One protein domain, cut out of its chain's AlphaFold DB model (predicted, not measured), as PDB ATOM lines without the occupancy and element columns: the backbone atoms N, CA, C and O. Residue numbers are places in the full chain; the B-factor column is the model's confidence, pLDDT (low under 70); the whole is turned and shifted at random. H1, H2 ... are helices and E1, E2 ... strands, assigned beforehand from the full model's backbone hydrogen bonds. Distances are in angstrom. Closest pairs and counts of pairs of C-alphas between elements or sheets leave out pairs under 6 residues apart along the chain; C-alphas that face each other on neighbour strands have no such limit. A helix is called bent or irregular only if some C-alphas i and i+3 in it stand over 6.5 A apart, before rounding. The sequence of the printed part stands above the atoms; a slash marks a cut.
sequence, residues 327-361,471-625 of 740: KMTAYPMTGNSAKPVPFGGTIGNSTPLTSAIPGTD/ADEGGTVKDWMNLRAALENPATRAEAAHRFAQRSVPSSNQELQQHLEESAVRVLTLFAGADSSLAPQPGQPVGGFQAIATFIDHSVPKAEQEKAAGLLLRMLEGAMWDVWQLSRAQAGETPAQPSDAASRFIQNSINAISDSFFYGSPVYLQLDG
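Overview. This is residues 327 to 361 and 471 to 625 of the 740 residues of the protein "Cytochrome c biogenesis protein Ccs1" of Paraburkholderia humisilvae (UniProt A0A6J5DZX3). A small, strongly twisted sheet of three strands, E2, E1 and E4, makes one end of the domain, and a body of six crossed helices gathered about the long H5 makes the rest. E1 and E4, the first and last named elements, lie side by side in the sheet, and H1 lies between sheet and helices. The 190 printed residues hold, in order, E1 E2 E3 H1 H2 H3 H4 H5 H6 E4; the sheet, E2 - E1 - E4, is antiparallel, and the class is mostly helix. The whole is compact, with a radius of gyration of the C-alphas of 17.9 A and spans of 59 by 42 by 26 A.

Along the chain. E1, residues 327 to 332, begins at C-alpha 327 (-21.598, -36.119, 17.051). E2 is residues 341 to 346, and E4 is residues 619 to 625, 17.9 A long, ending at C-alpha 625 (-22.681, -31.847, 19.581). E3, residues 350 to 352, pairs with no named strand. H1 is residues 478 to 488, H2 490 to 504, H3 510 to 527 and H4 544 to 555. H5, residues 561 to 586, runs 36.1 A from C-alpha 561 (-8.532, -58.952, 57.510), and H6, residues 596 to 615, runs 27.9 A with a kink of 27 degrees near residue 609. H6 is neither bent nor irregular, but only just: C-alphas 610 and 613 are 6.1 A apart.

Arrangement. E1 and E4 are antiparallel at 155 degrees, with N 329 and O 622 2.8 A apart, within hydrogen-bond range. E1 and E2 form a hairpin, with N 343 and O 328 at 2.8 A. H1 only grazes the sheet, with residues 478 to 485. H5 is the hub, touching the five other helices. With residues 579 to 584 alone it touches H1, the closest C-alphas being those of Leu 483 and Trp 580, 5.4 A. With residues 573 to 580 alone it touches H6, about perpendicular at 79 degrees, closest at the C-alphas of Trp 577 and Ile 602, 6.7 A. H2 and H3 form a helical hairpin at a steep tilt of 44 degrees, closest at the C-alphas of Ala 497 and Glu 517, 5.1 A. H4 and H5 form another, at 40 degrees, closest at the C-alphas of Ile 552 and Gln 561, 6.3 A. In H1, H2, H3 and H4 every O i to N i+4 pair is within hydrogen-bond range; in H5 21 of 22 are, in H6 14 of 16.

Size, cuts and confidence. The C-alphas of Gly 348 and Ser 508, the two farthest apart, are 64.3 A apart. Residues 362 to 470 are not printed, and C-alphas 361 and 471 are 29.1 A apart across the cut. The link from H3 to H4, 16 residues, is long; in it residues 532 to 542 have pLDDT under 70, against a mean of 89.2 for the printed part.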
ATOM      1  N   LYS A 327     -23.054 -36.195  17.238       96.25
ATOM      2  CA  LYS A 327     -21.598 -36.119  17.051       96.25
ATOM      3  C   LYS A 327     -20.940 -36.374  18.395       96.25
ATOM      4  O   LYS A 327     -21.177 -35.632  19.346       96.25
ATOM      5  N   MET A 328     -20.175 -37.448  18.483       94.81
ATOM      6  CA  MET A 328     -19.674 -37.969  19.745       94.81
ATOM      7  C   MET A 328     -18.204 -38.348  19.647       94.81
ATOM      8  O   MET A 328     -17.654 -38.579  18.573       94.81
ATOM      9  N   THR A 329     -17.594 -38.513  20.806       94.44
ATOM     10  CA  THR A 329     -16.261 -39.063  20.955       94.44
ATOM     11  C   THR A 329     -16.358 -40.376  21.721       94.44
ATOM     12  O   THR A 329     -16.925 -40.435  22.812       94.44
ATOM     13  N   ALA A 330     -15.809 -41.446  21.145       94.44
ATOM     14  CA  ALA A 330     -15.712 -42.750  21.783       94.44
ATOM     15  C   ALA A 330     -14.358 -42.893  22.489       94.44
ATOM     16  O   ALA A 330     -13.304 -42.886  21.847       94.44
ATOM     17  N   TYR A 331     -14.393 -43.053  23.808       94.38
ATOM     18  CA  TYR A 331     -13.233 -43.360  24.638       94.38
ATOM     19  C   TYR A 331     -13.131 -44.872  24.864       94.38
ATOM     20  O   TYR A 331     -14.110 -45.472  25.319       94.38
ATOM     21  N   PRO A 332     -11.974 -45.504  24.594       93.62
ATOM     22  CA  PRO A 332     -11.756 -46.904  24.936       93.62
ATOM     23  C   PRO A 332     -11.834 -47.127  26.452       93.62
ATOM     24  O   PRO A 332     -11.158 -46.447  27.228       93.62
ATOM     25  N   MET A 333     -12.635 -48.111  26.858       92.44
ATOM     26  CA  MET A 333     -12.811 -48.532  28.258       92.44
ATOM     27  C   MET A 333     -12.049 -49.815  28.591       92.44
ATOM     28  O   MET A 333     -12.109 -50.287  29.721       92.44
ATOM     29  N   THR A 334     -11.346 -50.376  27.610       88.25
ATOM     30  CA  THR A 334     -10.494 -51.554  27.762       88.25
ATOM     31  C   THR A 334      -9.177 -51.327  27.030       88.25
ATOM     32  O   THR A 334      -9.098 -50.523  26.094       88.25
ATOM     33  N   GLY A 335      -8.138 -52.037  27.440       88.00
ATOM     34  CA  GLY A 335      -6.802 -51.936  26.878       88.00
ATOM     35  C   GLY A 335      -5.995 -50.756  27.423       88.00
ATOM     36  O   GLY A 335      -6.484 -49.829  28.069       88.00
ATOM     37  N   ASN A 336      -4.712 -50.749  27.077       89.50
ATOM     38  CA  ASN A 336      -3.724 -49.761  27.521       89.50
ATOM     39  C   ASN A 336      -3.758 -48.420  26.754       89.50
ATOM     40  O   ASN A 336      -2.811 -47.642  26.842       89.50
ATOM     41  N   SER A 337      -4.815 -48.145  25.986       89.25
ATOM     42  CA  SER A 337      -4.972 -46.903  25.223       89.25
ATOM     43  C   SER A 337      -6.126 -46.074  25.774       89.25
ATOM     44  O   SER A 337      -7.205 -46.602  26.039       89.25
ATOM     45  N   ALA A 338      -5.908 -44.768  25.901       90.75
ATOM     46  CA  ALA A 338      -6.941 -43.773  26.196       90.75
ATOM     47  C   ALA A 338      -7.291 -42.911  24.972       90.75
ATOM     48  O   ALA A 338      -8.044 -41.947  25.090       90.75
ATOM     49  N   LYS A 339      -6.722 -43.218  23.795       91.50
ATOM     50  CA  LYS A 339      -6.865 -42.376  22.604       91.50
ATOM     51  C   LYS A 339      -8.327 -42.378  22.124       91.50
ATOM     52  O   LYS A 339      -8.806 -43.439  21.723       91.50
ATOM     53  N   PRO A 340      -9.016 -41.223  22.126       91.81
ATOM     54  CA  PRO A 340     -10.393 -41.146  21.664       91.81
ATOM     55  C   PRO A 340     -10.497 -41.282  20.141       91.81
ATOM     56  O   PRO A 340      -9.566 -40.938  19.404       91.81
ATOM     57  N   VAL A 341     -11.659 -41.736  19.671       92.50
ATOM     58  CA  VAL A 341     -12.003 -41.835  18.246       92.50
ATOM     59  C   VAL A 341     -13.318 -41.086  17.989       92.50
ATOM     60  O   VAL A 341     -14.263 -41.272  18.760       92.50
ATOM     61  N   PRO A 342     -13.423 -40.257  16.931       93.88
ATOM     62  CA  PRO A 342     -14.693 -39.653  16.541       93.88
ATOM     63  C   PRO A 342     -15.743 -40.723  16.239       93.88
ATOM     64  O   PRO A 342     -15.475 -41.693  15.530       93.88
ATOM     65  N   PHE A 343     -16.946 -40.525  16.754       93.00
ATOM     66  CA  PHE A 343     -18.080 -41.418  16.595       93.00
ATOM     67  C   PHE A 343     -19.358 -40.607  16.360       93.00
ATOM     68  O   PHE A 343     -19.429 -39.405  16.607       93.00
ATOM     69  N   GLY A 344     -20.396 -41.243  15.847       90.69
ATOM     70  CA  GLY A 344     -21.653 -40.556  15.611       90.69
ATOM     71  C   GLY A 344     -22.710 -41.504  15.102       90.69
ATOM     72  O   GLY A 344     -22.412 -42.615  14.674       90.69
ATOM     73  N   GLY A 345     -23.948 -41.050  15.162       92.81
ATOM     74  CA  GLY A 345     -25.087 -41.820  14.701       92.81
ATOM     75  C   GLY A 345     -26.363 -41.011  14.797       92.81
ATOM     76  O   GLY A 345     -26.354 -39.841  15.174       92.81
ATOM     77  N   THR A 346     -27.466 -41.645  14.438       95.19
ATOM     78  CA  THR A 346     -28.798 -41.048  14.509       95.19
ATOM     79  C   THR A 346     -29.618 -41.845  15.505       95.19
ATOM     80  O   THR A 346     -29.541 -43.075  15.500       95.19
ATOM     81  N   ILE A 347     -30.401 -41.171  16.348       93.94
ATOM     82  CA  ILE A 347     -31.337 -41.855  17.244       93.94
ATOM     83  C   ILE A 347     -32.289 -42.741  16.425       93.94
ATOM     84  O   ILE A 347     -32.769 -42.344  15.365       93.94
ATOM     85  N   GLY A 348     -32.513 -43.969  16.891       89.62
ATOM     86  CA  GLY A 348     -33.270 -45.007  16.195       89.62
ATOM     87  C   GLY A 348     -32.439 -45.893  15.258       89.62
ATOM     88  O   GLY A 348     -32.936 -46.935  14.835       89.62
ATOM     89  N   ASN A 349     -31.181 -45.535  14.966       91.62
ATOM     90  CA  ASN A 349     -30.299 -46.300  14.079       91.62
ATOM     91  C   ASN A 349     -29.169 -47.016  14.833       91.62
ATOM     92  O   ASN A 349     -28.735 -46.605  15.914       91.62
ATOM     93  N   SER A 350     -28.634 -48.060  14.196       91.88
ATOM     94  CA  SER A 350     -27.470 -48.812  14.673       91.88
ATOM     95  C   SER A 350     -26.207 -48.423  13.906       91.88
ATOM     96  O   SER A 350     -26.213 -48.359  12.679       91.88
ATOM     97  N   THR A 351     -25.107 -48.192  14.621       91.88
ATOM     98  CA  THR A 351     -23.790 -47.862  14.057       91.88
ATOM     99  C   THR A 351     -22.747 -48.871  14.547       91.88
ATOM    100  O   THR A 351     -22.639 -49.083  15.757       91.88
ATOM    101  N   PRO A 352     -21.973 -49.523  13.661       91.00
ATOM    102  CA  PRO A 352     -20.957 -50.487  14.074       91.00
ATOM    103  C   PRO A 352     -19.783 -49.810  14.785       91.00
ATOM    104  O   PRO A 352     -19.324 -48.742  14.374       91.00
ATOM    105  N   LEU A 353     -19.262 -50.456  15.828       87.12
ATOM    106  CA  LEU A 353     -17.992 -50.065  16.425       87.12
ATOM    107  C   LEU A 353     -16.848 -50.483  15.503       87.12
ATOM    108  O   LEU A 353     -16.777 -51.616  15.029       87.12
ATOM    109  N   THR A 354     -15.948 -49.544  15.226       79.00
ATOM    110  CA  THR A 354     -14.789 -49.792  14.367       79.00
ATOM    111  C   THR A 354     -13.723 -50.582  15.118       79.00
ATOM    112  O   THR A 354     -13.431 -50.253  16.267       79.00
ATOM    113  N   SER A 355     -13.024 -51.486  14.431       72.50
ATOM    114  CA  SER A 355     -11.879 -52.242  14.974       72.50
ATOM    115  C   SER A 355     -10.688 -51.381  15.423       72.50
ATOM    116  O   SER A 355      -9.746 -51.891  16.022       72.50
ATOM    117  N   ALA A 356     -10.714 -50.068  15.164       72.75
ATOM    118  CA  ALA A 356      -9.737 -49.113  15.683       72.75
ATOM    119  C   ALA A 356      -9.809 -48.929  17.215       72.75
ATOM    120  O   ALA A 356      -8.890 -48.354  17.799       72.75
ATOM    121  N   ILE A 357     -10.883 -49.395  17.865       80.00
ATOM    122  CA  ILE A 357     -11.081 -49.292  19.312       80.00
ATOM    123  C   ILE A 357     -10.713 -50.633  19.976       80.00
ATOM    124  O   ILE A 357     -11.309 -51.661  19.640       80.00
ATOM    125  N   PRO A 358      -9.771 -50.652  20.939       77.19
ATOM    126  CA  PRO A 358      -9.417 -51.863  21.677       77.19
ATOM    127  C   PRO A 358     -10.628 -52.539  22.336       77.19
ATOM    128  O   PRO A 358     -11.508 -51.869  22.874       77.19
ATOM    129  N   GLY A 359     -10.661 -53.874  22.291       73.75
ATOM    130  CA  GLY A 359     -11.723 -54.679  22.906       73.75
ATOM    131  C   GLY A 359     -13.043 -54.720  22.132       73.75
ATOM    132  O   GLY A 359     -13.994 -55.332  22.612       73.75
ATOM    133  N   THR A 360     -13.109 -54.103  20.947       79.12
ATOM    134  CA  THR A 360     -14.276 -54.208  20.062       79.12
ATOM    135  C   THR A 360     -14.135 -55.386  19.098       79.12
ATOM    136  O   THR A 360     -13.129 -55.516  18.403       79.12
ATOM    137  N   ASP A 361     -15.152 -56.250  19.055       73.94
ATOM    138  CA  ASP A 361     -15.204 -57.428  18.173       73.94
ATOM    139  C   ASP A 361     -16.587 -57.537  17.513       73.94
ATOM    140  O   ASP A 361     -17.473 -58.264  17.964       73.94
ATOM    141  N   ALA A 471     -14.695 -35.697  37.127       94.25
ATOM    142  CA  ALA A 471     -14.334 -34.648  36.189       94.25
ATOM    143  C   ALA A 471     -12.941 -34.103  36.533       94.25
ATOM    144  O   ALA A 471     -12.646 -33.832  37.700       94.25
ATOM    145  N   ASP A 472     -12.094 -33.938  35.521       91.44
ATOM    146  CA  ASP A 472     -10.807 -33.253  35.661       91.44
ATOM    147  C   ASP A 472     -10.977 -31.728  35.818       91.44
ATOM    148  O   ASP A 472     -12.091 -31.196  35.804       91.44
ATOM    149  N   GLU A 473      -9.869 -30.997  35.974       86.38
ATOM    150  CA  GLU A 473      -9.884 -29.529  36.106       86.38
ATOM    151  C   GLU A 473     -10.522 -28.824  34.895       86.38
ATOM    152  O   GLU A 473     -11.107 -27.749  35.039       86.38
ATOM    153  N   GLY A 474     -10.452 -29.440  33.710       87.06
ATOM    154  CA  GLY A 474     -11.108 -28.969  32.491       87.06
ATOM    155  C   GLY A 474     -12.593 -29.330  32.413       87.06
ATOM    156  O   GLY A 474     -13.264 -28.945  31.455       87.06
ATOM    157  N   GLY A 475     -13.122 -30.056  33.399       90.56
ATOM    158  CA  GLY A 475     -14.487 -30.562  33.395       90.56
ATOM    159  C   GLY A 475     -14.700 -31.706  32.407       90.56
ATOM    160  O   GLY A 475     -15.810 -31.843  31.903       90.56
ATOM    161  N   THR A 476     -13.666 -32.496  32.100       93.62
ATOM    162  CA  THR A 476     -13.711 -33.614  31.144       93.62
ATOM    163  C   THR A 476     -13.407 -34.957  31.819       93.62
ATOM    164  O   THR A 476     -13.114 -35.017  33.011       93.62
ATOM    165  N   VAL A 477     -13.506 -36.057  31.067       95.44
ATOM    166  CA  VAL A 477     -13.151 -37.414  31.533       95.44
ATOM    167  C   VAL A 477     -11.702 -37.803  31.205       95.44
ATOM    168  O   VAL A 477     -11.291 -38.935  31.466       95.44
ATOM    169  N   LYS A 478     -10.924 -36.907  30.585       94.94
ATOM    170  CA  LYS A 478      -9.639 -37.222  29.944       94.94
ATOM    171  C   LYS A 478      -8.616 -37.781  30.932       94.94
ATOM    172  O   LYS A 478      -8.040 -38.836  30.662       94.94
ATOM    173  N   ASP A 479      -8.416 -37.123  32.072       94.94
ATOM    174  CA  ASP A 479      -7.415 -37.556  33.058       94.94
ATOM    175  C   ASP A 479      -7.741 -38.944  33.613       94.94
ATOM    176  O   ASP A 479      -6.850 -39.783  33.768       94.94
ATOM    177  N   TRP A 480      -9.027 -39.219  33.851       96.69
ATOM    178  CA  TRP A 480      -9.479 -40.526  34.311       96.69
ATOM    179  C   TRP A 480      -9.266 -41.612  33.250       96.69
ATOM    180  O   TRP A 480      -8.764 -42.692  33.564       96.69
ATOM    181  N   MET A 481      -9.570 -41.318  31.980       96.81
ATOM    182  CA  MET A 481      -9.330 -42.246  30.867       96.81
ATOM    183  C   MET A 481      -7.841 -42.580  30.723       96.81
ATOM    184  O   MET A 481      -7.487 -43.749  30.557       96.81
ATOM    185  N   ASN A 482      -6.969 -41.575  30.840       96.19
ATOM    186  CA  ASN A 482      -5.517 -41.750  30.817       96.19
ATOM    187  C   ASN A 482      -5.026 -42.584  32.007       96.19
ATOM    188  O   ASN A 482      -4.222 -43.496  31.828       96.19
ATOM    189  N   LEU A 483      -5.518 -42.299  33.217       97.06
ATOM    190  CA  LEU A 483      -5.187 -43.047  34.431       97.06
ATOM    191  C   LEU A 483      -5.606 -44.522  34.331       97.06
ATOM    192  O   LEU A 483      -4.803 -45.403  34.631       97.06
ATOM    193  N   ARG A 484      -6.824 -44.807  33.858       95.94
ATOM    194  CA  ARG A 484      -7.294 -46.179  33.617       95.94
ATOM    195  C   ARG A 484      -6.394 -46.904  32.607       95.94
ATOM    196  O   ARG A 484      -5.929 -48.005  32.893       95.94
ATOM    197  N   ALA A 485      -6.106 -46.286  31.460       95.69
ATOM    198  CA  ALA A 485      -5.240 -46.879  30.436       95.69
ATOM    199  C   ALA A 485      -3.821 -47.165  30.956       95.69
ATOM    200  O   ALA A 485      -3.253 -48.222  30.677       95.69
ATOM    201  N   ALA A 486      -3.269 -46.239  31.743       96.94
ATOM    202  CA  ALA A 486      -1.977 -46.387  32.400       96.94
ATOM    203  C   ALA A 486      -1.974 -47.549  33.404       96.94
ATOM    204  O   ALA A 486      -1.035 -48.342  33.414       96.94
ATOM    205  N   LEU A 487      -3.034 -47.706  34.203       96.12
ATOM    206  CA  LEU A 487      -3.164 -48.815  35.151       96.12
ATOM    207  C   LEU A 487      -3.191 -50.183  34.449       96.12
ATOM    208  O   LEU A 487      -2.612 -51.147  34.954       96.12
ATOM    209  N   GLU A 488      -3.823 -50.287  33.279       92.81
ATOM    210  CA  GLU A 488      -3.857 -51.536  32.507       92.81
ATOM    211  C   GLU A 488      -2.480 -51.935  31.947       92.81
ATOM    212  O   GLU A 488      -2.214 -53.125  31.757       92.81
ATOM    213  N   ASN A 489      -1.559 -50.983  31.764       95.19
ATOM    214  CA  ASN A 489      -0.209 -51.246  31.274       95.19
ATOM    215  C   ASN A 489       0.705 -51.852  32.372       95.19
ATOM    216  O   ASN A 489       1.041 -51.161  33.340       95.19
ATOM    217  N   PRO A 490       1.197 -53.103  32.220       95.31
ATOM    218  CA  PRO A 490       2.062 -53.739  33.218       95.31
ATOM    219  C   PRO A 490       3.353 -52.965  33.508       95.31
ATOM    220  O   PRO A 490       3.775 -52.897  34.662       95.31
ATOM    221  N   ALA A 491       3.955 -52.340  32.491       96.31
ATOM    222  CA  ALA A 491       5.179 -51.559  32.663       96.31
ATOM    223  C   ALA A 491       4.930 -50.300  33.504       96.31
ATOM    224  O   ALA A 491       5.758 -49.924  34.329       96.31
ATOM    225  N   THR A 492       3.765 -49.669  33.338       96.81
ATOM    226  CA  THR A 492       3.381 -48.500  34.135       96.81
ATOM    227  C   THR A 492       3.070 -48.880  35.582       96.81
ATOM    228  O   THR A 492       3.462 -48.142  36.479       96.81
ATOM    229  N   ARG A 493       2.458 -50.048  35.838       97.00
ATOM    230  CA  ARG A 493       2.276 -50.554  37.211       97.00
ATOM    231  C   ARG A 493       3.606 -50.810  37.920       97.00
ATOM    232  O   ARG A 493       3.746 -50.430  39.079       97.00
ATOM    233  N   ALA A 494       4.565 -51.430  37.230       97.31
ATOM    234  CA  ALA A 494       5.895 -51.696  37.777       97.31
ATOM    235  C   ALA A 494       6.638 -50.395  38.124       97.31
ATOM    236  O   ALA A 494       7.084 -50.218  39.254       97.31
ATOM    237  N   GLU A 495       6.679 -49.441  37.191       97.56
ATOM    238  CA  GLU A 495       7.316 -48.137  37.413       97.56
ATOM    239  C   GLU A 495       6.621 -47.328  38.526       97.56
ATOM    240  O   GLU A 495       7.289 -46.696  39.345       97.56
ATOM    241  N   ALA A 496       5.286 -47.361  38.601       97.44
ATOM    242  CA  ALA A 496       4.539 -46.688  39.665       97.44
ATOM    243  C   ALA A 496       4.862 -47.272  41.046       97.44
ATOM    244  O   ALA A 496       5.109 -46.524  41.990       97.44
ATOM    245  N   ALA A 497       4.902 -48.601  41.159       97.38
ATOM    246  CA  ALA A 497       5.257 -49.286  42.396       97.38
ATOM    247  C   ALA A 497       6.699 -48.986  42.833       97.38
ATOM    248  O   ALA A 497       6.940 -48.752  44.018       97.38
ATOM    249  N   HIS A 498       7.635 -48.915  41.882       96.69
ATOM    250  CA  HIS A 498       9.023 -48.545  42.148       96.69
ATOM    251  C   HIS A 498       9.140 -47.123  42.721       96.69
ATOM    252  O   HIS A 498       9.775 -46.909  43.758       96.69
ATOM    253  N   ARG A 499       8.464 -46.145  42.097       96.25
ATOM    254  CA  ARG A 499       8.412 -44.749  42.581       96.25
ATOM    255  C   ARG A 499       7.753 -44.633  43.947       96.25
ATOM    256  O   ARG A 499       8.249 -43.908  44.812       96.25
ATOM    257  N   PHE A 500       6.668 -45.371  44.159       96.62
ATOM    258  CA  PHE A 500       5.985 -45.423  45.443       96.62
ATOM    259  C   PHE A 500       6.916 -45.947  46.543       96.62
ATOM    260  O   PHE A 500       7.069 -45.296  47.576       96.62
ATOM    261  N   ALA A 501       7.611 -47.060  46.298       95.62
ATOM    262  CA  ALA A 501       8.535 -47.647  47.262       95.62
ATOM    263  C   ALA A 501       9.699 -46.703  47.611       95.62
ATOM    264  O   ALA A 501       9.988 -46.510  48.792       95.62
ATOM    265  N   GLN A 502      10.306 -46.054  46.607       94.69
ATOM    266  CA  GLN A 502      11.353 -45.038  46.803       94.69
ATOM    267  C   GLN A 502      10.880 -43.844  47.641       94.69
ATOM    268  O   GLN A 502      11.641 -43.288  48.432       94.69
ATOM    269  N   ARG A 503       9.626 -43.420  47.451       93.69
ATOM    270  CA  ARG A 503       9.036 -42.284  48.168       93.69
ATOM    271  C   ARG A 503       8.637 -42.640  49.599       93.69
ATOM    272  O   ARG A 503       8.673 -41.775  50.471       93.69
ATOM    273  N   SER A 504       8.223 -43.880  49.839       92.62
ATOM    274  CA  SER A 504       7.713 -44.329  51.137       92.62
ATOM    275  C   SER A 504       8.792 -44.855  52.083       92.62
ATOM    276  O   SER A 504       8.599 -44.784  53.297       92.62
ATOM    277  N   VAL A 505       9.909 -45.374  51.564       92.38
ATOM    278  CA  VAL A 505      10.989 -45.967  52.367       92.38
ATOM    279  C   VAL A 505      12.322 -45.288  52.031       92.38
ATOM    280  O   VAL A 505      12.682 -45.211  50.859       92.38
ATOM    281  N   PRO A 506      13.092 -44.810  53.030       89.31
ATOM    282  CA  PRO A 506      14.415 -44.240  52.788       89.31
ATOM    283  C   PRO A 506      15.361 -45.236  52.107       89.31
ATOM    284  O   PRO A 506      15.396 -46.413  52.470       89.31
ATOM    285  N   SER A 507      16.224 -44.741  51.216       83.81
ATOM    286  CA  SER A 507      17.178 -45.551  50.435       83.81
ATOM    287  C   SER A 507      18.177 -46.362  51.272       83.81
ATOM    288  O   SER A 507      18.879 -47.222  50.744       83.81
ATOM    289  N   SER A 508      18.271 -46.089  52.576       87.75
ATOM    290  CA  SER A 508      19.073 -46.858  53.528       87.75
ATOM    291  C   SER A 508      18.503 -48.248  53.831       87.75
ATOM    292  O   SER A 508      19.236 -49.079  54.355       87.75
ATOM    293  N   ASN A 509      17.222 -48.514  53.537       91.38
ATOM    294  CA  ASN A 509      16.577 -49.807  53.785       91.38
ATOM    295  C   ASN A 509      16.078 -50.444  52.476       91.38
ATOM    296  O   ASN A 509      14.884 -50.440  52.176       91.38
ATOM    297  N   GLN A 510      17.021 -50.977  51.692       90.44
ATOM    298  CA  GLN A 510      16.748 -51.540  50.363       90.44
ATOM    299  C   GLN A 510      15.852 -52.784  50.397       90.44
ATOM    300  O   GLN A 510      15.016 -52.946  49.516       90.44
ATOM    301  N   GLU A 511      15.985 -53.638  51.414       92.69
ATOM    302  CA  GLU A 511      15.178 -54.859  51.548       92.69
ATOM    303  C   GLU A 511      13.696 -54.520  51.772       92.69
ATOM    304  O   GLU A 511      12.818 -55.017  51.067       92.69
ATOM    305  N   LEU A 512      13.404 -53.583  52.685       91.62
ATOM    306  CA  LEU A 512      12.034 -53.116  52.909       91.62
ATOM    307  C   LEU A 512      11.461 -52.407  51.676       91.62
ATOM    308  O   LEU A 512      10.274 -52.550  51.382       91.62
ATOM    309  N   GLN A 513      12.294 -51.654  50.956       93.06
ATOM    310  CA  GLN A 513      11.895 -50.998  49.716       93.06
ATOM    311  C   GLN A 513      11.502 -52.024  48.639       93.06
ATOM    312  O   GLN A 513      10.446 -51.872  48.031       93.06
ATOM    313  N   GLN A 514      12.290 -53.089  48.452       93.94
ATOM    314  CA  GLN A 514      11.980 -54.174  47.510       93.94
ATOM    315  C   GLN A 514      10.674 -54.890  47.874       93.94
ATOM    316  O   GLN A 514       9.801 -55.043  47.022       93.94
ATOM    317  N   HIS A 515      10.478 -55.249  49.144       93.81
ATOM    318  CA  HIS A 515       9.231 -55.883  49.585       93.81
ATOM    319  C   HIS A 515       8.000 -54.985  49.405       93.81
ATOM    320  O   HIS A 515       6.915 -55.469  49.058       93.81
ATOM    321  N   LEU A 516       8.145 -53.676  49.637       94.44
ATOM    322  CA  LEU A 516       7.066 -52.715  49.415       94.44
ATOM    323  C   LEU A 516       6.744 -52.567  47.925       94.44
ATOM    324  O   LEU A 516       5.568 -52.512  47.569       94.44
ATOM    325  N   GLU A 517       7.763 -52.538  47.065       96.06
ATOM    326  CA  GLU A 517       7.611 -52.499  45.610       96.06
ATOM    327  C   GLU A 517       6.857 -53.735  45.097       96.06
ATOM    328  O   GLU A 517       5.829 -53.590  44.437       96.06
ATOM    329  N   GLU A 518       7.292 -54.943  45.467       95.56
ATOM    330  CA  GLU A 518       6.625 -56.199  45.091       95.56
ATOM    331  C   GLU A 518       5.157 -56.228  45.543       95.56
ATOM    332  O   GLU A 518       4.259 -56.597  44.777       95.56
ATOM    333  N   SER A 519       4.899 -55.778  46.776       94.69
ATOM    334  CA  SER A 519       3.544 -55.686  47.327       94.69
ATOM    335  C   SER A 519       2.686 -54.687  46.545       94.69
ATOM    336  O   SER A 519       1.541 -54.993  46.204       94.69
ATOM    337  N   ALA A 520       3.234 -53.517  46.201       95.81
ATOM    338  CA  ALA A 520       2.527 -52.487  45.445       95.81
ATOM    339  C   ALA A 520       2.222 -52.937  44.007       95.81
ATOM    340  O   ALA A 520       1.093 -52.755  43.542       95.81
ATOM    341  N   VAL A 521       3.163 -53.607  43.325       96.75
ATOM    342  CA  VAL A 521       2.914 -54.223  42.007       96.75
ATOM    343  C   VAL A 521       1.774 -55.232  42.097       96.75
ATOM    344  O   VAL A 521       0.889 -55.240  41.231       96.75
ATOM    345  N   ARG A 522       1.763 -56.072  43.140       93.69
ATOM    346  CA  ARG A 522       0.711 -57.076  43.333       93.69
ATOM    347  C   ARG A 522      -0.652 -56.422  43.546       93.69
ATOM    348  O   ARG A 522      -1.604 -56.808  42.873       93.69
ATOM    349  N   VAL A 523      -0.739 -55.405  44.404       94.31
ATOM    350  CA  VAL A 523      -1.985 -54.663  44.667       94.31
ATOM    351  C   VAL A 523      -2.508 -53.977  43.407       94.31
ATOM    352  O   VAL A 523      -3.683 -54.139  43.082       94.31
ATOM    353  N   LEU A 524      -1.652 -53.273  42.658       96.12
ATOM    354  CA  LEU A 524      -2.053 -52.639  41.399       96.12
ATOM    355  C   LEU A 524      -2.512 -53.675  40.362       96.12
ATOM    356  O   LEU A 524      -3.463 -53.429  39.628       96.12
ATOM    357  N   THR A 525      -1.862 -54.840  40.301       94.81
ATOM    358  CA  THR A 525      -2.209 -55.915  39.355       94.81
ATOM    359  C   THR A 525      -3.540 -56.582  39.703       94.81
ATOM    360  O   THR A 525      -4.359 -56.796  38.809       94.81
ATOM    361  N   LEU A 526      -3.790 -56.847  40.991       91.81
ATOM    362  CA  LEU A 526      -5.082 -57.326  41.491       91.81
ATOM    363  C   LEU A 526      -6.190 -56.313  41.186       91.81
ATOM    364  O   LEU A 526      -7.226 -56.669  40.632       91.81
ATOM    365  N   PHE A 527      -5.954 -55.038  41.501       93.25
ATOM    366  CA  PHE A 527      -6.933 -53.974  41.292       93.25
ATOM    367  C   PHE A 527      -7.242 -53.738  39.806       93.25
ATOM    368  O   PHE A 527      -8.396 -53.519  39.446       93.25
ATOM    369  N   ALA A 528      -6.238 -53.856  38.932       92.88
ATOM    370  CA  ALA A 528      -6.405 -53.790  37.480       92.88
ATOM    371  C   ALA A 528      -7.157 -54.999  36.887       92.88
ATOM    372  O   ALA A 528      -7.443 -55.001  35.694       92.88
ATOM    373  N   GLY A 529      -7.450 -56.037  37.681       88.81
ATOM    374  CA  GLY A 529      -8.063 -57.278  37.199       88.81
ATOM    375  C   GLY A 529      -7.156 -58.089  36.271       88.81
ATOM    376  O   GLY A 529      -7.633 -58.874  35.457       88.81
ATOM    377  N   ALA A 530      -5.840 -57.884  36.373       86.50
ATOM    378  CA  ALA A 530      -4.839 -58.528  35.525       86.50
ATOM    379  C   ALA A 530      -4.191 -59.764  36.181       86.50
ATOM    380  O   ALA A 530      -3.327 -60.396  35.573       86.50
ATOM    381  N   ASP A 531      -4.568 -60.105  37.418       79.94
ATOM    382  CA  ASP A 531      -4.067 -61.298  38.107       79.94
ATOM    383  C   ASP A 531      -4.848 -62.544  37.650       79.94
ATOM    384  O   ASP A 531      -5.999 -62.761  38.027       79.94
ATOM    385  N   SER A 532      -4.199 -63.390  36.848       67.44
ATOM    386  CA  SER A 532      -4.779 -64.622  36.305       67.44
ATOM    387  C   SER A 532      -5.027 -65.720  37.349       67.44
ATOM    388  O   SER A 532      -5.631 -66.737  37.016       67.44
ATOM    389  N   SER A 533      -4.544 -65.561  38.590       67.81
ATOM    390  CA  SER A 533      -4.799 -66.524  39.673       67.81
ATOM    391  C   SER A 533      -6.220 -66.425  40.241       67.81
ATOM    392  O   SER A 533      -6.726 -67.391  40.810       67.81
ATOM    393  N   LEU A 534      -6.893 -65.291  40.032       65.81
ATOM    394  CA  LEU A 534      -8.308 -65.109  40.325       65.81
ATOM    395  C   LEU A 534      -9.111 -65.477  39.069       65.81
ATOM    396  O   LEU A 534      -9.334 -64.646  38.193       65.81
ATOM    397  N   ALA A 535      -9.511 -66.745  38.947       54.97
ATOM    398  CA  ALA A 535     -10.299 -67.190  37.800       54.97
ATOM    399  C   ALA A 535     -11.633 -66.415  37.733       54.97
ATOM    400  O   ALA A 535     -12.365 -66.390  38.729       54.97
ATOM    401  N   PRO A 536     -11.993 -65.809  36.586       54.00
ATOM    402  CA  PRO A 536     -13.309 -65.217  36.431       54.00
ATOM    403  C   PRO A 536     -14.367 -66.317  36.519       54.00
ATOM    404  O   PRO A 536     -14.380 -67.255  35.719       54.00
ATOM    405  N   GLN A 537     -15.275 -66.208  37.493       53.84
ATOM    406  CA  GLN A 537     -16.531 -66.947  37.417       53.84
ATOM    407  C   GLN A 537     -17.298 -66.472  36.167       53.84
ATOM    408  O   GLN A 537     -17.185 -65.295  35.799       53.84
ATOM    409  N   PRO A 538     -18.078 -67.341  35.498       44.31
ATOM    410  CA  PRO A 538     -18.811 -66.956  34.298       44.31
ATOM    411  C   PRO A 538     -19.676 -65.712  34.553       44.31
ATOM    412  O   PRO A 538     -20.591 -65.743  35.370       44.31
ATOM    413  N   GLY A 539     -19.378 -64.613  33.853       50.19
ATOM    414  CA  GLY A 539     -20.190 -63.392  33.873       50.19
ATOM    415  C   GLY A 539     -19.782 -62.289  34.861       50.19
ATOM    416  O   GLY A 539     -20.466 -61.268  34.884       50.19
ATOM    417  N   GLN A 540     -18.689 -62.422  35.626       52.69
ATOM    418  CA  GLN A 540     -18.172 -61.324  36.461       52.69
ATOM    419  C   GLN A 540     -16.705 -61.002  36.138       52.69
ATOM    420  O   GLN A 540     -15.835 -61.846  36.359       52.69
ATOM    421  N   PRO A 541     -16.392 -59.797  35.631       55.38
ATOM    422  CA  PRO A 541     -15.009 -59.367  35.505       55.38
ATOM    423  C   PRO A 541     -14.424 -59.124  36.904       55.38
ATOM    424  O   PRO A 541     -14.977 -58.372  37.706       55.38
ATOM    425  N   VAL A 542     -13.323 -59.808  37.211       66.44
ATOM    426  CA  VAL A 542     -12.698 -59.795  38.539       66.44
ATOM    427  C   VAL A 542     -11.639 -58.700  38.569       66.44
ATOM    428  O   VAL A 542     -10.523 -58.897  38.106       66.44
ATOM    429  N   GLY A 543     -11.999 -57.531  39.093       83.75
ATOM    430  CA  GLY A 543     -11.098 -56.393  39.263       83.75
ATOM    431  C   GLY A 543     -11.617 -55.414  40.314       83.75
ATOM    432  O   GLY A 543     -12.618 -55.674  40.991       83.75
ATOM    433  N   GLY A 544     -10.926 -54.292  40.498       88.94
ATOM    434  CA  GLY A 544     -11.318 -53.263  41.454       88.94
ATOM    435  C   GLY A 544     -11.253 -53.732  42.912       88.94
ATOM    436  O   GLY A 544     -10.458 -54.600  43.285       88.94
ATOM    437  N   PHE A 545     -12.124 -53.179  43.761       87.81
ATOM    438  CA  PHE A 545     -12.199 -53.570  45.174       87.81
ATOM    439  C   PHE A 545     -12.624 -55.024  45.374       87.81
ATOM    440  O   PHE A 545     -12.239 -55.628  46.372       87.81
ATOM    441  N   GLN A 546     -13.376 -55.602  44.434       85.56
ATOM    442  CA  GLN A 546     -13.816 -56.992  44.531       85.56
ATOM    443  C   GLN A 546     -12.630 -57.961  44.468       85.56
ATOM    444  O   GLN A 546     -12.580 -58.921  45.239       85.56
ATOM    445  N   ALA A 547     -11.654 -57.697  43.594       85.25
ATOM    446  CA  ALA A 547     -10.438 -58.502  43.495       85.25
ATOM    447  C   ALA A 547      -9.590 -58.412  44.774       85.25
ATOM    448  O   ALA A 547      -9.133 -59.435  45.283       85.25
ATOM    449  N   ILE A 548      -9.447 -57.210  45.343       86.44
ATOM    450  CA  ILE A 548      -8.733 -57.007  46.615       86.44
ATOM    451  C   ILE A 548      -9.449 -57.727  47.765       86.44
ATOM    452  O   ILE A 548      -8.806 -58.440  48.531       86.44
ATOM    453  N   ALA A 549     -10.771 -57.583  47.876       85.00
ATOM    454  CA  ALA A 549     -11.561 -58.242  48.917       85.00
ATOM    455  C   ALA A 549     -11.456 -59.769  48.824       85.00
ATOM    456  O   ALA A 549     -11.232 -60.441  49.828       85.00
ATOM    457  N   THR A 550     -11.540 -60.305  47.603       83.81
ATOM    458  CA  THR A 550     -11.408 -61.743  47.340       83.81
ATOM    459  C   THR A 550     -10.010 -62.238  47.704       83.81
ATOM    460  O   THR A 550      -9.875 -63.290  48.323       83.81
ATOM    461  N   PHE A 551      -8.963 -61.477  47.380       85.62
ATOM    462  CA  PHE A 551      -7.595 -61.802  47.777       85.62
ATOM    463  C   PHE A 551      -7.423 -61.838  49.304       85.62
ATOM    464  O   PHE A 551      -6.837 -62.791  49.821       85.62
ATOM    465  N   ILE A 552      -7.954 -60.839  50.021       84.81
ATOM    466  CA  ILE A 552      -7.893 -60.769  51.490       84.81
ATOM    467  C   ILE A 552      -8.611 -61.965  52.115       84.81
ATOM    468  O   ILE A 552      -8.064 -62.593  53.016       84.81
ATOM    469  N   ASP A 553      -9.804 -62.302  51.624       84.31
ATOM    470  CA  ASP A 553     -10.596 -63.395  52.192       84.31
ATOM    471  C   ASP A 553      -9.902 -64.759  52.051       84.31
ATOM    472  O   ASP A 553      -9.920 -65.565  52.980       84.31
ATOM    473  N   HIS A 554      -9.211 -64.991  50.929       85.81
ATOM    474  CA  HIS A 554      -8.482 -66.241  50.688       85.81
ATOM    475  C   HIS A 554      -7.092 -66.288  51.335       85.81
ATOM    476  O   HIS A 554      -6.628 -67.371  51.691       85.81
ATOM    477  N   SER A 555      -6.408 -65.146  51.460       86.06
ATOM    478  CA  SER A 555      -4.973 -65.106  51.798       86.06
ATOM    479  C   SER A 555      -4.680 -64.633  53.223       86.06
ATOM    480  O   SER A 555      -3.559 -64.811  53.695       86.06
ATOM    481  N   VAL A 556      -5.652 -64.022  53.912       88.06
ATOM    482  CA  VAL A 556      -5.460 -63.403  55.233       88.06
ATOM    483  C   VAL A 556      -6.409 -64.023  56.271       88.06
ATOM    484  O   VAL A 556      -7.622 -64.071  56.046       88.06
ATOM    485  N   PRO A 557      -5.909 -64.455  57.447       92.25
ATOM    486  CA  PRO A 557      -6.754 -64.946  58.537       92.25
ATOM    487  C   PRO A 557      -7.805 -63.920  58.981       92.25
ATOM    488  O   PRO A 557      -7.503 -62.735  59.106       92.25
ATOM    489  N   LYS A 558      -9.024 -64.374  59.320       87.69
ATOM    490  CA  LYS A 558     -10.178 -63.509  59.665       87.69
ATOM    491  C   LYS A 558      -9.888 -62.416  60.699       87.69
ATOM    492  O   LYS A 558     -10.418 -61.320  60.579       87.69
ATOM    493  N   ALA A 559      -9.043 -62.698  61.693       89.50
ATOM    494  CA  ALA A 559      -8.690 -61.740  62.743       89.50
ATOM    495  C   ALA A 559      -7.829 -60.559  62.247       89.50
ATOM    496  O   ALA A 559      -7.766 -59.529  62.911       89.50
ATOM    497  N   GLU A 560      -7.175 -60.693  61.091       90.31
ATOM    498  CA  GLU A 560      -6.252 -59.695  60.536       90.31
ATOM    499  C   GLU A 560      -6.799 -59.003  59.278       90.31
ATOM    500  O   GLU A 560      -6.188 -58.051  58.789       90.31
ATOM    501  N   GLN A 561      -7.959 -59.436  58.771       84.00
ATOM    502  CA  GLN A 561      -8.532 -58.952  57.510       84.00
ATOM    503  C   GLN A 561      -8.756 -57.434  57.499       84.00
ATOM    504  O   GLN A 561      -8.420 -56.781  56.515       84.00
ATOM    505  N   GLU A 562      -9.255 -56.848  58.592       85.25
ATOM    506  CA  GLU A 562      -9.497 -55.399  58.689       85.25
ATOM    507  C   GLU A 562      -8.194 -54.590  58.605       85.25
ATOM    508  O   GLU A 562      -8.083 -53.619  57.851       85.25
ATOM    509  N   LYS A 563      -7.158 -55.042  59.322       86.44
ATOM    510  CA  LYS A 563      -5.834 -54.412  59.309       86.44
ATOM    511  C   LYS A 563      -5.163 -54.557  57.942       86.44
ATOM    512  O   LYS A 563      -4.561 -53.599  57.455       86.44
ATOM    513  N   ALA A 564      -5.279 -55.733  57.322       84.19
ATOM    514  CA  ALA A 564      -4.764 -55.990  55.983       84.19
ATOM    515  C   ALA A 564      -5.474 -55.121  54.936       84.19
ATOM    516  O   ALA A 564      -4.801 -54.478  54.133       84.19
ATOM    517  N   ALA A 565      -6.805 -55.008  54.993       83.94
ATOM    518  CA  ALA A 565      -7.579 -54.135  54.114       83.94
ATOM    519  C   ALA A 565      -7.111 -52.676  54.213       83.94
ATOM    520  O   ALA A 565      -6.791 -52.063  53.196       83.94
ATOM    521  N   GLY A 566      -6.972 -52.139  55.429       85.88
ATOM    522  CA  GLY A 566      -6.487 -50.771  55.636       85.88
ATOM    523  C   GLY A 566      -5.042 -50.535  55.174       85.88
ATOM    524  O   GLY A 566      -4.680 -49.412  54.818       85.88
ATOM    525  N   LEU A 567      -4.184 -51.561  55.168       89.06
ATOM    526  CA  LEU A 567      -2.827 -51.467  54.620       89.06
ATOM    527  C   LEU A 567      -2.838 -51.488  53.085       89.06
ATOM    528  O   LEU A 567      -2.208 -50.636  52.462       89.06
ATOM    529  N   LEU A 568      -3.578 -52.423  52.484       88.94
ATOM    530  CA  LEU A 568      -3.670 -52.576  51.031       88.94
ATOM    531  C   LEU A 568      -4.351 -51.371  50.375       88.94
ATOM    532  O   LEU A 568      -3.904 -50.936  49.321       88.94
ATOM    533  N   LEU A 569      -5.369 -50.785  51.013       87.88
ATOM    534  CA  LEU A 569      -6.018 -49.564  50.524       87.88
ATOM    535  C   LEU A 569      -5.069 -48.363  50.535       87.88
ATOM    536  O   LEU A 569      -4.963 -47.670  49.530       87.88
ATOM    537  N   ARG A 570      -4.310 -48.154  51.620       91.00
ATOM    538  CA  ARG A 570      -3.305 -47.075  51.677       91.00
ATOM    539  C   ARG A 570      -2.186 -47.272  50.656       91.00
ATOM    540  O   ARG A 570      -1.719 -46.308  50.058       91.00
ATOM    541  N   MET A 571      -1.763 -48.519  50.452       93.69
ATOM    542  CA  MET A 571      -0.786 -48.871  49.423       93.69
ATOM    543  C   MET A 571      -1.337 -48.608  48.019       93.69
ATOM    544  O   MET A 571      -0.636 -48.031  47.194       93.69
ATOM    545  N   LEU A 572      -2.597 -48.973  47.765       93.81
ATOM    546  CA  LEU A 572      -3.281 -48.701  46.504       93.81
ATOM    547  C   LEU A 572      -3.372 -47.198  46.236       93.81
ATOM    548  O   LEU A 572      -2.974 -46.766  45.164       93.81
ATOM    549  N   GLU A 573      -3.850 -46.399  47.194       93.50
ATOM    550  CA  GLU A 573      -3.934 -44.937  47.063       93.50
ATOM    551  C   GLU A 573      -2.562 -44.313  46.770       93.50
ATOM    552  O   GLU A 573      -2.422 -43.506  45.846       93.50
ATOM    553  N   GLY A 574      -1.535 -44.729  47.515       94.19
ATOM    554  CA  GLY A 574      -0.168 -44.247  47.346       94.19
ATOM    555  C   GLY A 574       0.441 -44.617  45.993       94.19
ATOM    556  O   GLY A 574       1.021 -43.757  45.336       94.19
ATOM    557  N   ALA A 575       0.273 -45.861  45.545       96.88
ATOM    558  CA  ALA A 575       0.788 -46.316  44.257       96.88
ATOM    559  C   ALA A 575      -0.014 -45.737  43.076       96.88
ATOM    560  O   ALA A 575       0.563 -45.389  42.048       96.88
ATOM    561  N   MET A 576      -1.332 -45.556  43.225       97.06
ATOM    562  CA  MET A 576      -2.196 -44.931  42.214       97.06
ATOM    563  C   MET A 576      -1.853 -43.464  41.964       97.06
ATOM    564  O   MET A 576      -1.986 -43.002  40.832       97.06
ATOM    565  N   TRP A 577      -1.355 -42.746  42.977       96.75
ATOM    566  CA  TRP A 577      -0.756 -41.427  42.766       96.75
ATOM    567  C   TRP A 577       0.365 -41.485  41.722       96.75
ATOM    568  O   TRP A 577       0.388 -40.681  40.795       96.75
ATOM    569  N   ASP A 578       1.278 -42.453  41.835       97.12
ATOM    570  CA  ASP A 578       2.397 -42.587  40.900       97.12
ATOM    571  C   ASP A 578       1.935 -43.065  39.513       97.12
ATOM    572  O   ASP A 578       2.461 -42.589  38.505       97.12
ATOM    573  N   VAL A 579       0.890 -43.905  39.430       97.81
ATOM    574  CA  VAL A 579       0.240 -44.248  38.147       97.81
ATOM    575  C   VAL A 579      -0.325 -42.994  37.469       97.81
ATOM    576  O   VAL A 579      -0.126 -42.808  36.269       97.81
ATOM    577  N   TRP A 580      -0.988 -42.108  38.217       96.75
ATOM    578  CA  TRP A 580      -1.530 -40.860  37.671       96.75
ATOM    579  C   TRP A 580      -0.436 -39.887  37.238       96.75
ATOM    580  O   TRP A 580      -0.515 -39.320  36.153       96.75
ATOM    581  N   GLN A 581       0.644 -39.743  38.007       96.06
ATOM    582  CA  GLN A 581       1.774 -38.908  37.587       96.06
ATOM    583  C   GLN A 581       2.428 -39.434  36.301       96.06
ATOM    584  O   GLN A 581       2.807 -38.648  35.431       96.06
ATOM    585  N   LEU A 582       2.538 -40.759  36.153       96.81
ATOM    586  CA  LEU A 582       3.016 -41.389  34.923       96.81
ATOM    587  C   LEU A 582       2.050 -41.171  33.754       96.81
ATOM    588  O   LEU A 582       2.511 -40.865  32.656       96.81
ATOM    589  N   SER A 583       0.736 -41.281  33.975       96.38
ATOM    590  CA  SER A 583      -0.257 -41.054  32.919       96.38
ATOM    591  C   SER A 583      -0.256 -39.599  32.437       96.38
ATOM    592  O   SER A 583      -0.280 -39.361  31.230       96.38
ATOM    593  N   ARG A 584      -0.110 -38.628  33.350       94.94
ATOM    594  CA  ARG A 584       0.078 -37.205  33.016       94.94
ATOM    595  C   ARG A 584       1.345 -36.981  32.195       94.94
ATOM    596  O   ARG A 584       1.296 -36.329  31.155       94.94
ATOM    597  N   ALA A 585       2.468 -37.576  32.605       95.19
ATOM    598  CA  ALA A 585       3.727 -37.472  31.866       95.19
ATOM    599  C   ALA A 585       3.620 -38.063  30.448       95.19
ATOM    600  O   ALA A 585       4.099 -37.458  29.490       95.19
ATOM    601  N   GLN A 586       2.946 -39.209  30.293       93.44
ATOM    602  CA  GLN A 586       2.664 -39.824  28.989       93.44
ATOM    603  C   GLN A 586       1.746 -38.950  28.117       93.44
ATOM    604  O   GLN A 586       1.900 -38.931  26.896       93.44
ATOM    605  N   ALA A 587       0.825 -38.205  28.733       90.69
ATOM    606  CA  ALA A 587      -0.060 -37.255  28.063       90.69
ATOM    607  C   ALA A 587       0.596 -35.889  27.759       90.69
ATOM    608  O   ALA A 587      -0.048 -35.032  27.153       90.69
ATOM    609  N   GLY A 588       1.860 -35.677  28.152       92.44
ATOM    610  CA  GLY A 588       2.566 -34.402  27.983       92.44
ATOM    611  C   GLY A 588       2.095 -33.298  28.937       92.44
ATOM    612  O   GLY A 588       2.286 -32.117  28.654       92.44
ATOM    613  N   GLU A 589       1.463 -33.668  30.048       91.25
ATOM    614  CA  GLU A 589       0.927 -32.748  31.050       91.25
ATOM    615  C   GLU A 589       1.925 -32.503  32.186       91.25
ATOM    616  O   GLU A 589       2.800 -33.320  32.482       91.25
ATOM    617  N   THR A 590       1.785 -31.362  32.863       90.75
ATOM    618  CA  THR A 590       2.618 -31.046  34.025       90.75
ATOM    619  C   THR A 590       2.300 -31.979  35.199       90.75
ATOM    620  O   THR A 590       1.122 -32.292  35.421       90.75
ATOM    621  N   PRO A 591       3.311 -32.385  35.995       90.75
ATOM    622  CA  PRO A 591       3.093 -33.179  37.200       90.75
ATOM    623  C   PRO A 591       2.095 -32.500  38.141       90.75
ATOM    624  O   PRO A 591       2.219 -31.300  38.409       90.75
ATOM    625  N   ALA A 592       1.127 -33.259  38.655       90.38
ATOM    626  CA  ALA A 592       0.188 -32.732  39.633       90.38
ATOM    627  C   ALA A 592       0.907 -32.447  40.957       90.38
ATOM    628  O   ALA A 592       1.822 -33.179  41.356       90.38
ATOM    629  N   GLN A 593       0.481 -31.381  41.635       91.38
ATOM    630  CA  GLN A 593       0.975 -31.027  42.963       91.38
ATOM    631  C   GLN A 593       0.123 -31.707  44.044       91.38
ATOM    632  O   GLN A 593      -1.104 -31.761  43.899       91.38
ATOM    633  N   PRO A 594       0.731 -32.204  45.137       90.88
ATOM    634  CA  PRO A 594      -0.022 -32.734  46.269       90.88
ATOM    635  C   PRO A 594      -0.982 -31.677  46.830       90.88
ATOM    636  O   PRO A 594      -0.561 -30.594  47.234       90.88
ATOM    637  N   SER A 595      -2.277 -31.980  46.827       92.75
ATOM    638  CA  SER A 595      -3.342 -31.110  47.336       92.75
ATOM    639  C   SER A 595      -4.575 -31.937  47.697       92.75
ATOM    640  O   SER A 595      -4.743 -33.046  47.191       92.75
ATOM    641  N   ASP A 596      -5.484 -31.376  48.498       89.75
ATOM    642  CA  ASP A 596      -6.748 -32.041  48.851       89.75
ATOM    643  C   ASP A 596      -7.610 -32.353  47.617       89.75
ATOM    644  O   ASP A 596      -8.329 -33.351  47.575       89.75
ATOM    645  N   ALA A 597      -7.553 -31.505  46.585       88.12
ATOM    646  CA  ALA A 597      -8.230 -31.753  45.312       88.12
ATOM    647  C   ALA A 597      -7.628 -32.965  44.587       88.12
ATOM    648  O   ALA A 597      -8.365 -33.837  44.130       88.12
ATOM    649  N   ALA A 598      -6.298 -33.058  44.553       91.00
ATOM    650  CA  ALA A 598      -5.587 -34.155  43.916       91.00
ATOM    651  C   ALA A 598      -5.805 -35.492  44.655       91.00
ATOM    652  O   ALA A 598      -6.058 -36.516  44.021       91.00
ATOM    653  N   SER A 599      -5.799 -35.483  45.992       91.56
ATOM    654  CA  SER A 599      -6.134 -36.658  46.807       91.56
ATOM    655  C   SER A 599      -7.568 -37.138  46.565       91.56
ATOM    656  O   SER A 599      -7.775 -38.330  46.338       91.56
ATOM    657  N   ARG A 600      -8.548 -36.220  46.528       89.50
ATOM    658  CA  ARG A 600      -9.942 -36.557  46.191       89.50
ATOM    659  C   ARG A 600     -10.073 -37.116  44.778       89.50
ATOM    660  O   ARG A 600     -10.732 -38.132  44.590       89.50
ATOM    661  N   PHE A 601      -9.409 -36.514  43.790       92.12
ATOM    662  CA  PHE A 601      -9.427 -37.019  42.416       92.12
ATOM    663  C   PHE A 601      -8.905 -38.460  42.326       92.12
ATOM    664  O   PHE A 601      -9.527 -39.286  41.659       92.12
ATOM    665  N   ILE A 602      -7.814 -38.790  43.027       94.44
ATOM    666  CA  ILE A 602      -7.291 -40.162  43.089       94.44
ATOM    667  C   ILE A 602      -8.294 -41.108  43.753       94.44
ATOM    668  O   ILE A 602      -8.600 -42.150  43.180       94.44
ATOM    669  N   GLN A 603      -8.848 -40.746  44.912       91.31
ATOM    670  CA  GLN A 603      -9.842 -41.575  45.606       91.31
ATOM    671  C   GLN A 603     -11.072 -41.842  44.731       91.31
ATOM    672  O   GLN A 603     -11.514 -42.986  44.592       91.31
ATOM    673  N   ASN A 604     -11.572 -40.811  44.054       89.50
ATOM    674  CA  ASN A 604     -12.707 -40.926  43.142       89.50
ATOM    675  C   ASN A 604     -12.358 -41.720  41.892       89.50
ATOM    676  O   ASN A 604     -13.169 -42.517  41.433       89.50
ATOM    677  N   SER A 605     -11.135 -41.581  41.385       95.50
ATOM    678  CA  SER A 605     -10.647 -42.374  40.260       95.50
ATOM    679  C   SER A 605     -10.530 -43.852  40.609       95.50
ATOM    680  O   SER A 605     -10.914 -44.686  39.796       95.50
ATOM    681  N   ILE A 606     -10.065 -44.189  41.816       93.38
ATOM    682  CA  ILE A 606     -10.031 -45.567  42.323       93.38
ATOM    683  C   ILE A 606     -11.460 -46.118  42.401       93.38
ATOM    684  O   ILE A 606     -11.741 -47.183  41.850       93.38
ATOM    685  N   ASN A 607     -12.392 -45.378  43.008       90.44
ATOM    686  CA  ASN A 607     -13.801 -45.778  43.057       90.44
ATOM    687  C   ASN A 607     -14.381 -46.012  41.653       90.44
ATOM    688  O   ASN A 607     -14.953 -47.070  41.391       90.44
ATOM    689  N   ALA A 608     -14.153 -45.078  40.732       91.31
ATOM    690  CA  ALA A 608     -14.618 -45.145  39.354       91.31
ATOM    691  C   ALA A 608     -14.001 -46.312  38.565       91.31
ATOM    692  O   ALA A 608     -14.701 -46.995  37.826       91.31
ATOM    693  N   ILE A 609     -12.703 -46.594  38.733       93.50
ATOM    694  CA  ILE A 609     -12.056 -47.760  38.110       93.50
ATOM    695  C   ILE A 609     -12.688 -49.047  38.640       93.50
ATOM    696  O   ILE A 609     -13.019 -49.928  37.849       93.50
ATOM    697  N   SER A 610     -12.930 -49.144  39.949       89.00
ATOM    698  CA  SER A 610     -13.622 -50.305  40.515       89.00
ATOM    699  C   SER A 610     -15.037 -50.466  39.955       89.00
ATOM    700  O   SER A 610     -15.468 -51.591  39.709       89.00
ATOM    701  N   ASP A 611     -15.754 -49.365  39.742       85.44
ATOM    702  CA  ASP A 611     -17.103 -49.371  39.176       85.44
ATOM    703  C   ASP A 611     -17.102 -49.698  37.665       85.44
ATOM    704  O   ASP A 611     -18.043 -50.296  37.139       85.44
ATOM    705  N   SER A 612     -16.017 -49.386  36.949       90.12
ATOM    706  CA  SER A 612     -15.908 -49.620  35.501       90.12
ATOM    707  C   SER A 612     -16.029 -51.099  35.110       90.12
ATOM    708  O   SER A 612     -16.541 -51.413  34.033       90.12
ATOM    709  N   PHE A 613     -15.673 -52.019  36.015       86.81
ATOM    710  CA  PHE A 613     -15.812 -53.458  35.797       86.81
ATOM    711  C   PHE A 613     -17.277 -53.889  35.612       86.81
ATOM    712  O   PHE A 613     -17.544 -54.776  34.804       86.81
ATOM    713  N   PHE A 614     -18.256 -53.248  36.268       84.00
ATOM    714  CA  PHE A 614     -19.671 -53.568  36.020       84.00
ATOM    715  C   PHE A 614     -20.266 -52.817  34.820       84.00
ATOM    716  O   PHE A 614     -21.301 -53.238  34.307       84.00
ATOM    717  N   TYR A 615     -19.644 -51.718  34.373       88.50
ATOM    718  CA  TYR A 615     -20.098 -50.953  33.207       88.50
ATOM    719  C   TYR A 615     -20.026 -51.803  31.931       88.50
ATOM    720  O   TYR A 615     -20.971 -51.852  31.140       88.50
ATOM    721  N   GLY A 616     -18.913 -52.524  31.757       84.88
ATOM    722  CA  GLY A 616     -18.778 -53.633  30.811       84.88
ATOM    723  C   GLY A 616     -18.981 -53.302  29.327       84.88
ATOM    724  O   GLY A 616     -19.041 -54.228  28.522       84.88
ATOM    725  N   SER A 617     -19.113 -52.025  28.962       89.44
ATOM    726  CA  SER A 617     -19.029 -51.557  27.578       89.44
ATOM    727  C   SER A 617     -17.557 -51.423  27.188       89.44
ATOM    728  O   SER A 617     -16.777 -50.919  27.999       89.44
ATOM    729  N   PRO A 618     -17.164 -51.774  25.950       89.19
ATOM    730  CA  PRO A 618     -15.815 -51.512  25.441       89.19
ATOM    731  C   PRO A 618     -15.531 -50.010  25.263       89.19
ATOM    732  O   PRO A 618     -14.374 -49.615  25.127       89.19
ATOM    733  N   VAL A 619     -16.576 -49.169  25.261       92.75
ATOM    734  CA  VAL A 619     -16.480 -47.724  25.029       92.75
ATOM    735  C   VAL A 619     -17.327 -46.895  25.988       92.75
ATOM    736  O   VAL A 619     -18.420 -47.290  26.407       92.75
ATOM    737  N   TYR A 620     -16.846 -45.692  26.271       95.06
ATOM    738  CA  TYR A 620     -17.628 -44.599  26.830       95.06
ATOM    739  C   TYR A 620     -17.860 -43.553  25.740       95.06
ATOM    740  O   TYR A 620     -16.909 -43.109  25.098       95.06
ATOM    741  N   LEU A 621     -19.121 -43.189  25.508       95.19
ATOM    742  CA  LEU A 621     -19.488 -42.178  24.523       95.19
ATOM    743  C   LEU A 621     -19.717 -40.828  25.205       95.19
ATOM    744  O   LEU A 621     -20.591 -40.716  26.065       95.19
ATOM    745  N   GLN A 622     -18.972 -39.818  24.765       95.12
ATOM    746  CA  GLN A 622     -19.117 -38.422  25.167       95.12
ATOM    747  C   GLN A 622     -19.747 -37.621  24.023       95.12
ATOM    748  O   GLN A 622     -19.364 -37.791  22.869       95.12
ATOM    749  N   LEU A 623     -20.713 -36.754  24.320       95.38
ATOM    750  CA  LEU A 623     -21.350 -35.895  23.321       95.38
ATOM    751  C   LEU A 623     -20.492 -34.660  23.026       95.38
ATOM    752  O   LEU A 623     -20.181 -33.906  23.947       95.38
ATOM    753  N   ASP A 624     -20.195 -34.428  21.747       94.12
ATOM    754  CA  ASP A 624     -19.512 -33.222  21.259       94.12
ATOM    755  C   ASP A 624     -20.514 -32.197  20.704       94.12
ATOM    756  O   ASP A 624     -20.324 -30.987  20.810       94.12
ATOM    757  N   GLY A 625     -21.604 -32.680  20.103       94.62
ATOM    758  CA  GLY A 625     -22.681 -31.847  19.581       94.62
ATOM    759  C   GLY A 625     -23.820 -32.668  18.989       94.62
ATOM    760  O   GLY A 625     -23.684 -33.864  18.739       94.62
TER     761      GLY A 625